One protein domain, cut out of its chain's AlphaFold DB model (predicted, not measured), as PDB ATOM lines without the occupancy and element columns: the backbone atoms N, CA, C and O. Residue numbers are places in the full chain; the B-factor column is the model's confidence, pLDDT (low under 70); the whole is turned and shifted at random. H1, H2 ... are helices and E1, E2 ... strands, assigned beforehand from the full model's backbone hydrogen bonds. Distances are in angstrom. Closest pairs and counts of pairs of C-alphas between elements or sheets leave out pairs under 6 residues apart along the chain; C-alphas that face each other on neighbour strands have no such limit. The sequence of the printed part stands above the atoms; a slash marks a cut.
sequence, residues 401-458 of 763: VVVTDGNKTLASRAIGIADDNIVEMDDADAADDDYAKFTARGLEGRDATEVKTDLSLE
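What this domain is: This is residues 401 to 458 of the 763 residues of an uncharacterized protein of Desulfobacteraceae bacterium (UniProt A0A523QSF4). With little regular structure, the printed part is a loose, rod-like run of loops, with the short strands E1 and E2 at one end, the small helix H1 at the other and strand E3 between. The long stretch 413 to 441 folds back so that short pieces of it pair with E3. The 58 residues hold E1, E2, E3 and H1 in that order, a mixed class with only 14 residues in named elements; the radius of gyration of the C-alphas is 14.8 A and the spans are 47 by 21 by 17 A.

Where its parts are: E1, residues 402 to 404, begins at C-alpha 402 (5.558, 41.003, 202.007) and is 6.5 A long. E2, residues 410 to 412, is 6.7 A; E3, residues 442 to 444, 6.9 A; H1, residues 450 to 454, 6.1 A, ending at C-alpha 454 (31.544, 19.595, 202.715).

How they stand to each other: E1 and E2 meet only at a point, where C-alphas 404 and 410 face each other at 5.8 A. E3 pairs with no named strand; residues 424 to 425 pair with 442 to 443, parallel, and 437 to 438 with 443 to 444, antiparallel. E3 and H1 are apart. In H1 every O i to N i+4 pair is within hydrogen-bond range.

The domain as a whole: The C-alphas of Asn 407 and Glu 458, the two farthest apart, are 47.8 A apart. The printed part has no cut; the link from E2 to E3 is long. Residues 401 to 412 have pLDDT under 70.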
ATOM      1  N   VAL A 401       8.153  38.690 205.224       57.78
ATOM      2  CA  VAL A 401       8.430  39.442 203.994       57.78
ATOM      3  C   VAL A 401       7.156  39.517 203.150       57.78
ATOM      4  O   VAL A 401       6.653  38.505 202.661       57.78
ATOM      5  N   VAL A 402       6.646  40.732 202.951       61.91
ATOM      6  CA  VAL A 402       5.558  41.003 202.007       61.91
ATOM      7  C   VAL A 402       6.101  40.877 200.586       61.91
ATOM      8  O   VAL A 402       6.768  41.778 200.082       61.91
ATOM      9  N   VAL A 403       5.803  39.757 199.929       61.38
ATOM     10  CA  VAL A 403       6.071  39.564 198.500       61.38
ATOM     11  C   VAL A 403       4.746  39.562 197.759       61.38
ATOM     12  O   VAL A 403       3.922  38.671 197.965       61.38
ATOM     13  N   THR A 404       4.568  40.526 196.856       53.22
ATOM     14  CA  THR A 404       3.511  40.468 195.845       53.22
ATOM     15  C   THR A 404       3.651  39.177 195.047       53.22
ATOM     16  O   THR A 404       4.682  38.955 194.405       53.22
ATOM     17  N   ASP A 405       2.620  38.338 195.059       52.72
ATOM     18  CA  ASP A 405       2.475  37.287 194.051       52.72
ATOM     19  C   ASP A 405       2.286  37.909 192.645       52.72
ATOM     20  O   ASP A 405       2.219  39.134 192.478       52.72
ATOM     21  N   GLY A 406       2.164  37.076 191.607       52.09
ATOM     22  CA  GLY A 406       1.882  37.553 190.242       52.09
ATOM     23  C   GLY A 406       0.569  38.346 190.100       52.09
ATOM     24  O   GLY A 406       0.387  39.041 189.101       52.09
ATOM     25  N   ASN A 407      -0.310  38.285 191.106       55.09
ATOM     26  CA  ASN A 407      -1.595  38.978 191.178       55.09
ATOM     27  C   ASN A 407      -1.541  40.243 192.066       55.09
ATOM     28  O   ASN A 407      -2.556  40.923 192.206       55.09
ATOM     29  N   LYS A 408      -0.367  40.590 192.622       56.47
ATOM     30  CA  LYS A 408      -0.121  41.695 193.572       56.47
ATOM     31  C   LYS A 408      -0.792  41.544 194.947       56.47
ATOM     32  O   LYS A 408      -0.938  42.528 195.669       56.47
ATOM     33  N   THR A 409      -1.150  40.327 195.346       57.62
ATOM     34  CA  THR A 409      -1.744  40.040 196.658       57.62
ATOM     35  C   THR A 409      -0.714  40.168 197.784       57.62
ATOM     36  O   THR A 409       0.429  39.728 197.643       57.62
ATOM     37  N   LEU A 410      -1.131  40.692 198.943       61.19
ATOM     38  CA  LEU A 410      -0.362  40.623 200.191       61.19
ATOM     39  C   LEU A 410      -0.400  39.189 200.751       61.19
ATOM     40  O   LEU A 410      -1.276  38.846 201.545       61.19
ATOM     41  N   ALA A 411       0.532  38.336 200.323       59.62
ATOM     42  CA  ALA A 411       0.621  36.947 200.768       59.62
ATOM     43  C   ALA A 411       1.714  36.761 201.834       59.62
ATOM     44  O   ALA A 411       2.896  36.976 201.567       59.62
ATOM     45  N   SER A 412       1.345  36.285 203.028       64.19
ATOM     46  CA  SER A 412       2.317  35.779 204.003       64.19
ATOM     47  C   SER A 412       2.848  34.424 203.533       64.19
ATOM     48  O   SER A 412       2.159  33.408 203.666       64.19
ATOM     49  N   ARG A 413       4.056  34.398 202.969       71.31
ATOM     50  CA  ARG A 413       4.711  33.162 202.522       71.31
ATOM     51  C   ARG A 413       5.672  32.655 203.596       71.31
ATOM     52  O   ARG A 413       6.263  33.454 204.318       71.31
ATOM     53  N   ALA A 414       5.773  31.338 203.752       75.69
ATOM     54  CA  ALA A 414       6.621  30.757 204.786       75.69
ATOM     55  C   ALA A 414       8.105  30.878 204.409       75.69
ATOM     56  O   ALA A 414       8.461  30.866 203.228       75.69
ATOM     57  N   ILE A 415       8.958  30.971 205.427       76.44
ATOM     58  CA  ILE A 415      10.407  30.915 205.250       76.44
ATOM     59  C   ILE A 415      10.853  29.451 205.123       76.44
ATOM     60  O   ILE A 415      10.325  28.573 205.811       76.44
ATOM     61  N   GLY A 416      11.793  29.178 204.218       81.19
ATOM     62  CA  GLY A 416      12.435  27.873 204.055       81.19
ATOM     63  C   GLY A 416      12.643  27.457 202.600       81.19
ATOM     64  O   GLY A 416      12.314  28.186 201.673       81.19
ATOM     65  N   ILE A 417      13.159  26.242 202.409       83.81
ATOM     66  CA  ILE A 417      13.589  25.700 201.104       83.81
ATOM     67  C   ILE A 417      12.520  24.852 200.377       83.81
ATOM     68  O   ILE A 417      12.851  24.019 199.535       83.81
ATOM     69  N   ALA A 418      11.244  25.000 200.741       84.50
ATOM     70  CA  ALA A 418      10.131  24.326 200.066       84.50
ATOM     71  C   ALA A 418       9.685  25.094 198.806       84.50
ATOM     72  O   ALA A 418      10.054  26.251 198.620       84.50
ATOM     73  N   ASP A 419       8.871  24.461 197.958       81.56
ATOM     74  CA  ASP A 419       8.308  25.112 196.766       81.56
ATOM     75  C   ASP A 419       7.476  26.354 197.152       81.56
ATOM     76  O   ASP A 419       6.845  26.377 198.212       81.56
ATOM     77  N   ASP A 420       7.529  27.399 196.323       74.69
ATOM     78  CA  ASP A 420       7.023  28.767 196.569       74.69
ATOM     79  C   ASP A 420       7.512  29.511 197.843       74.69
ATOM     80  O   ASP A 420       7.271  30.721 197.951       74.69
ATOM     81  N   ASN A 421       8.208  28.885 198.799       80.94
ATOM     82  CA  ASN A 421       8.674  29.561 200.021       80.94
ATOM     83  C   ASN A 421       9.711  30.671 199.750       80.94
ATOM     84  O   ASN A 421      10.330  30.765 198.689       80.94
ATOM     85  N   ILE A 422       9.908  31.534 200.750       80.50
ATOM     86  CA  ILE A 422      10.958  32.556 200.746       80.50
ATOM     87  C   ILE A 422      12.189  31.977 201.446       80.50
ATOM     88  O   ILE A 422      12.133  31.604 202.614       80.50
ATOM     89  N   VAL A 423      13.312  31.905 200.739       85.00
ATOM     90  CA  VAL A 423      14.577  31.433 201.311       85.00
ATOM     91  C   VAL A 423      15.265  32.605 202.021       85.00
ATOM     92  O   VAL A 423      15.538  33.623 201.386       85.00
ATOM     93  N   GLU A 424      15.522  32.484 203.327       85.88
ATOM     94  CA  GLU A 424      16.329  33.458 204.082       85.88
ATOM     95  C   GLU A 424      17.830  33.131 204.001       85.88
ATOM     96  O   GLU A 424      18.206  32.004 203.678       85.88
ATOM     97  N   MET A 425      18.693  34.102 204.311       88.00
ATOM     98  CA  MET A 425      20.078  33.811 204.692       88.00
ATOM     99  C   MET A 425      20.074  33.532 206.201       88.00
ATOM    100  O   MET A 425      19.690  34.403 206.979       88.00
ATOM    101  N   ASP A 426      20.431  32.310 206.591       82.62
ATOM    102  CA  ASP A 426      20.392  31.794 207.972       82.62
ATOM    103  C   ASP A 426      21.788  31.766 208.629       82.62
ATOM    104  O   ASP A 426      21.952  31.326 209.766       82.62
ATOM    105  N   ASP A 427      22.800  32.248 207.908       87.25
ATOM    106  CA  ASP A 427      24.172  32.432 208.374       87.25
ATOM    107  C   ASP A 427      24.438  33.897 208.764       87.25
ATOM    108  O   ASP A 427      23.899  34.836 208.175       87.25
ATOM    109  N   ALA A 428      25.253  34.077 209.803       86.31
ATOM    110  CA  ALA A 428      25.558  35.358 210.424       86.31
ATOM    111  C   ALA A 428      26.782  36.061 209.815       86.31
ATOM    112  O   ALA A 428      26.864  37.286 209.917       86.31
ATOM    113  N   ASP A 429      27.709  35.308 209.211       87.12
ATOM    114  CA  ASP A 429      29.002  35.818 208.728       87.12
ATOM    115  C   ASP A 429      29.153  35.764 207.184       87.12
ATOM    116  O   ASP A 429      30.192  36.175 206.667       87.12
ATOM    117  N   ALA A 430      28.112  35.329 206.456       89.75
ATOM    118  CA  ALA A 430      28.080  35.189 204.992       89.75
ATOM    119  C   ALA A 430      28.592  36.435 204.235       89.75
ATOM    120  O   ALA A 430      28.072  37.547 204.399       89.75
ATOM    121  N   ALA A 431      29.583  36.232 203.365       90.69
ATOM    122  CA  ALA A 431      30.368  37.282 202.726       90.69
ATOM    123  C   ALA A 431      30.234  37.321 201.186       90.69
ATOM    124  O   ALA A 431      29.469  36.584 200.563       90.69
ATOM    125  N   ASP A 432      30.976  38.242 200.566       91.38
ATOM    126  CA  ASP A 432      31.198  38.279 199.114       91.38
ATOM    127  C   ASP A 432      32.185  37.163 198.706       91.38
ATOM    128  O   ASP A 432      33.041  36.782 199.503       91.38
ATOM    129  N   ASP A 433      32.066  36.642 197.481       90.44
ATOM    130  CA  ASP A 433      32.742  35.424 196.970       90.44
ATOM    131  C   ASP A 433      32.423  34.075 197.692       90.44
ATOM    132  O   ASP A 433      32.960  33.035 197.292       90.44
ATOM    133  N   ASP A 434      31.516  34.031 198.680       94.88
ATOM    134  CA  ASP A 434      31.071  32.777 199.327       94.88
ATOM    135  C   ASP A 434      30.126  31.923 198.460       94.88
ATOM    136  O   ASP A 434      29.339  32.411 197.642       94.88
ATOM    137  N   TYR A 435      30.136  30.607 198.697       93.69
ATOM    138  CA  TYR A 435      29.244  29.648 198.044       93.69
ATOM    139  C   TYR A 435      27.997  29.380 198.892       93.69
ATOM    140  O   TYR A 435      28.085  28.914 200.025       93.69
ATOM    141  N   ALA A 436      26.815  29.596 198.313       93.69
ATOM    142  CA  ALA A 436      25.547  29.336 198.989       93.69
ATOM    143  C   ALA A 436      25.250  27.829 199.129       93.69
ATOM    144  O   ALA A 436      25.221  27.091 198.138       93.69
ATOM    145  N   LYS A 437      24.943  27.386 200.351       91.75
ATOM    146  CA  LYS A 437      24.546  26.009 200.683       91.75
ATOM    147  C   LYS A 437      23.171  25.996 201.349       91.75
ATOM    148  O   LYS A 437      22.903  26.775 202.254       91.75
ATOM    149  N   PHE A 438      22.285  25.107 200.902       90.19
ATOM    150  CA  PHE A 438      20.937  24.988 201.465       90.19
ATOM    151  C   PHE A 438      20.956  24.340 202.855       90.19
ATOM    152  O   PHE A 438      21.466  23.230 203.024       90.19
ATOM    153  N   THR A 439      20.330  25.003 203.827       85.31
ATOM    154  CA  THR A 439      20.073  24.480 205.175       85.31
ATOM    155  C   THR A 439      18.600  24.088 205.326       85.31
ATOM    156  O   THR A 439      17.775  24.303 204.439       85.31
ATOM    157  N   ALA A 440      18.220  23.531 206.479       78.69
ATOM    158  CA  ALA A 440      16.812  23.258 206.790       78.69
ATOM    159  C   ALA A 440      15.963  24.530 207.045       78.69
ATOM    160  O   ALA A 440      14.763  24.414 207.294       78.69
ATOM    161  N   ARG A 441      16.582  25.718 207.030       73.38
ATOM    162  CA  ARG A 441      15.981  27.022 207.362       73.38
ATOM    163  C   ARG A 441      16.122  28.034 206.217       73.38
ATOM    164  O   ARG A 441      15.164  28.738 205.921       73.38
ATOM    165  N   GLY A 442      17.256  28.034 205.515       87.19
ATOM    166  CA  GLY A 442      17.557  28.993 204.454       87.19
ATOM    167  C   GLY A 442      18.814  28.625 203.664       87.19
ATOM    168  O   GLY A 442      18.997  27.469 203.278       87.19
ATOM    169  N   LEU A 443      19.679  29.610 203.433       91.44
ATOM    170  CA  LEU A 443      21.043  29.451 202.927       91.44
ATOM    171  C   LEU A 443      22.065  29.740 204.031       91.44
ATOM    172  O   LEU A 443      21.852  30.637 204.842       91.44
ATOM    173  N   GLU A 444      23.184  29.022 204.018       92.44
ATOM    174  CA  GLU A 444      24.422  29.402 204.709       92.44
ATOM    175  C   GLU A 444      25.501  29.786 203.681       92.44
ATOM    176  O   GLU A 444      25.530  29.220 202.578       92.44
ATOM    177  N   GLY A 445      26.358  30.756 204.020       94.38
ATOM    178  CA  GLY A 445      27.582  31.039 203.272       94.38
ATOM    179  C   GLY A 445      28.635  29.978 203.583       94.38
ATOM    180  O   GLY A 445      28.639  29.411 204.675       94.38
ATOM    181  N   ARG A 446      29.490  29.651 202.607       94.38
ATOM    182  CA  ARG A 446      30.591  28.686 202.749       94.38
ATOM    183  C   ARG A 446      31.815  29.178 201.995       94.38
ATOM    184  O   ARG A 446      31.743  29.363 200.775       94.38
ATOM    185  N   ASP A 447      32.944  29.287 202.688       92.75
ATOM    186  CA  ASP A 447      34.198  29.665 202.036       92.75
ATOM    187  C   ASP A 447      34.737  28.528 201.132       92.75
ATOM    188  O   ASP A 447      34.327  27.361 201.203       92.75
ATOM    189  N   ALA A 448      35.690  28.843 200.250       90.12
ATOM    190  CA  ALA A 448      36.256  27.875 199.298       90.12
ATOM    191  C   ALA A 448      37.043  26.705 199.945       90.12
ATOM    192  O   ALA A 448      37.397  25.739 199.258       90.12
ATOM    193  N   THR A 449      37.343  26.780 201.242       89.50
ATOM    194  CA  THR A 449      37.892  25.704 202.083       89.50
ATOM    195  C   THR A 449      36.759  24.843 202.631       89.50
ATOM    196  O   THR A 449      36.795  23.621 202.504       89.50
ATOM    197  N   GLU A 450      35.724  25.472 203.181       92.56
ATOM    198  CA  GLU A 450      34.563  24.797 203.754       92.56
ATOM    199  C   GLU A 450      33.786  23.981 202.720       92.56
ATOM    200  O   GLU A 450      33.396  22.848 203.003       92.56
ATOM    201  N   VAL A 451      33.649  24.490 201.492       92.31
ATOM    202  CA  VAL A 451      33.082  23.735 200.362       92.31
ATOM    203  C   VAL A 451      33.901  22.477 200.057       92.31
ATOM    204  O   VAL A 451      33.332  21.440 199.716       92.31
ATOM    205  N   LYS A 452      35.235  22.511 200.209       89.56
ATOM    206  CA  LYS A 452      36.061  21.303 200.039       89.56
ATOM    207  C   LYS A 452      35.834  20.301 201.163       89.56
ATOM    208  O   LYS A 452      35.766  19.112 200.870       89.56
ATOM    209  N   THR A 453      35.684  20.745 202.409       91.00
ATOM    210  CA  THR A 453      35.319  19.863 203.530       91.00
ATOM    211  C   THR A 453      33.928  19.254 203.322       91.00
ATOM    212  O   THR A 453      33.791  18.032 203.374       91.00
ATOM    213  N   ASP A 454      32.915  20.060 202.980       91.56
ATOM    214  CA  ASP A 454      31.544  19.595 202.715       91.56
ATOM    215  C   ASP A 454      31.485  18.563 201.568       91.56
ATOM    216  O   ASP A 454      30.754  17.575 201.653       91.56
ATOM    217  N   LEU A 455      32.288  18.748 200.512       91.19
ATOM    218  CA  LEU A 455      32.394  17.817 199.378       91.19
ATOM    219  C   LEU A 455      33.410  16.675 199.592       91.19
ATOM    220  O   LEU A 455      33.601  15.857 198.692       91.19
ATOM    221  N   SER A 456      34.069  16.591 200.756       90.00
ATOM    222  CA  SER A 456      35.158  15.633 201.049       90.00
ATOM    223  C   SER A 456      36.361  15.705 200.081       90.00
ATOM    224  O   SER A 456      37.086  14.730 199.880       90.00
ATOM    225  N   LEU A 457      36.601  16.883 199.502       85.44
ATOM    226  CA  LEU A 457      37.674  17.216 198.557       85.44
ATOM    227  C   LEU A 457      38.927  17.799 199.243       85.44
ATOM    228  O   LEU A 457      39.750  18.433 198.587       85.44
ATOM    229  N   GLU A 458      39.106  17.591 200.550       80.62
ATOM    230  CA  GLU A 458      40.222  18.155 201.335       80.62
ATOM    231  C   GLU A 458      41.612  17.768 200.795       80.62
ATOM    232  O   GLU A 458      42.545  18.561 200.858       80.62
TER     233      GLU A 458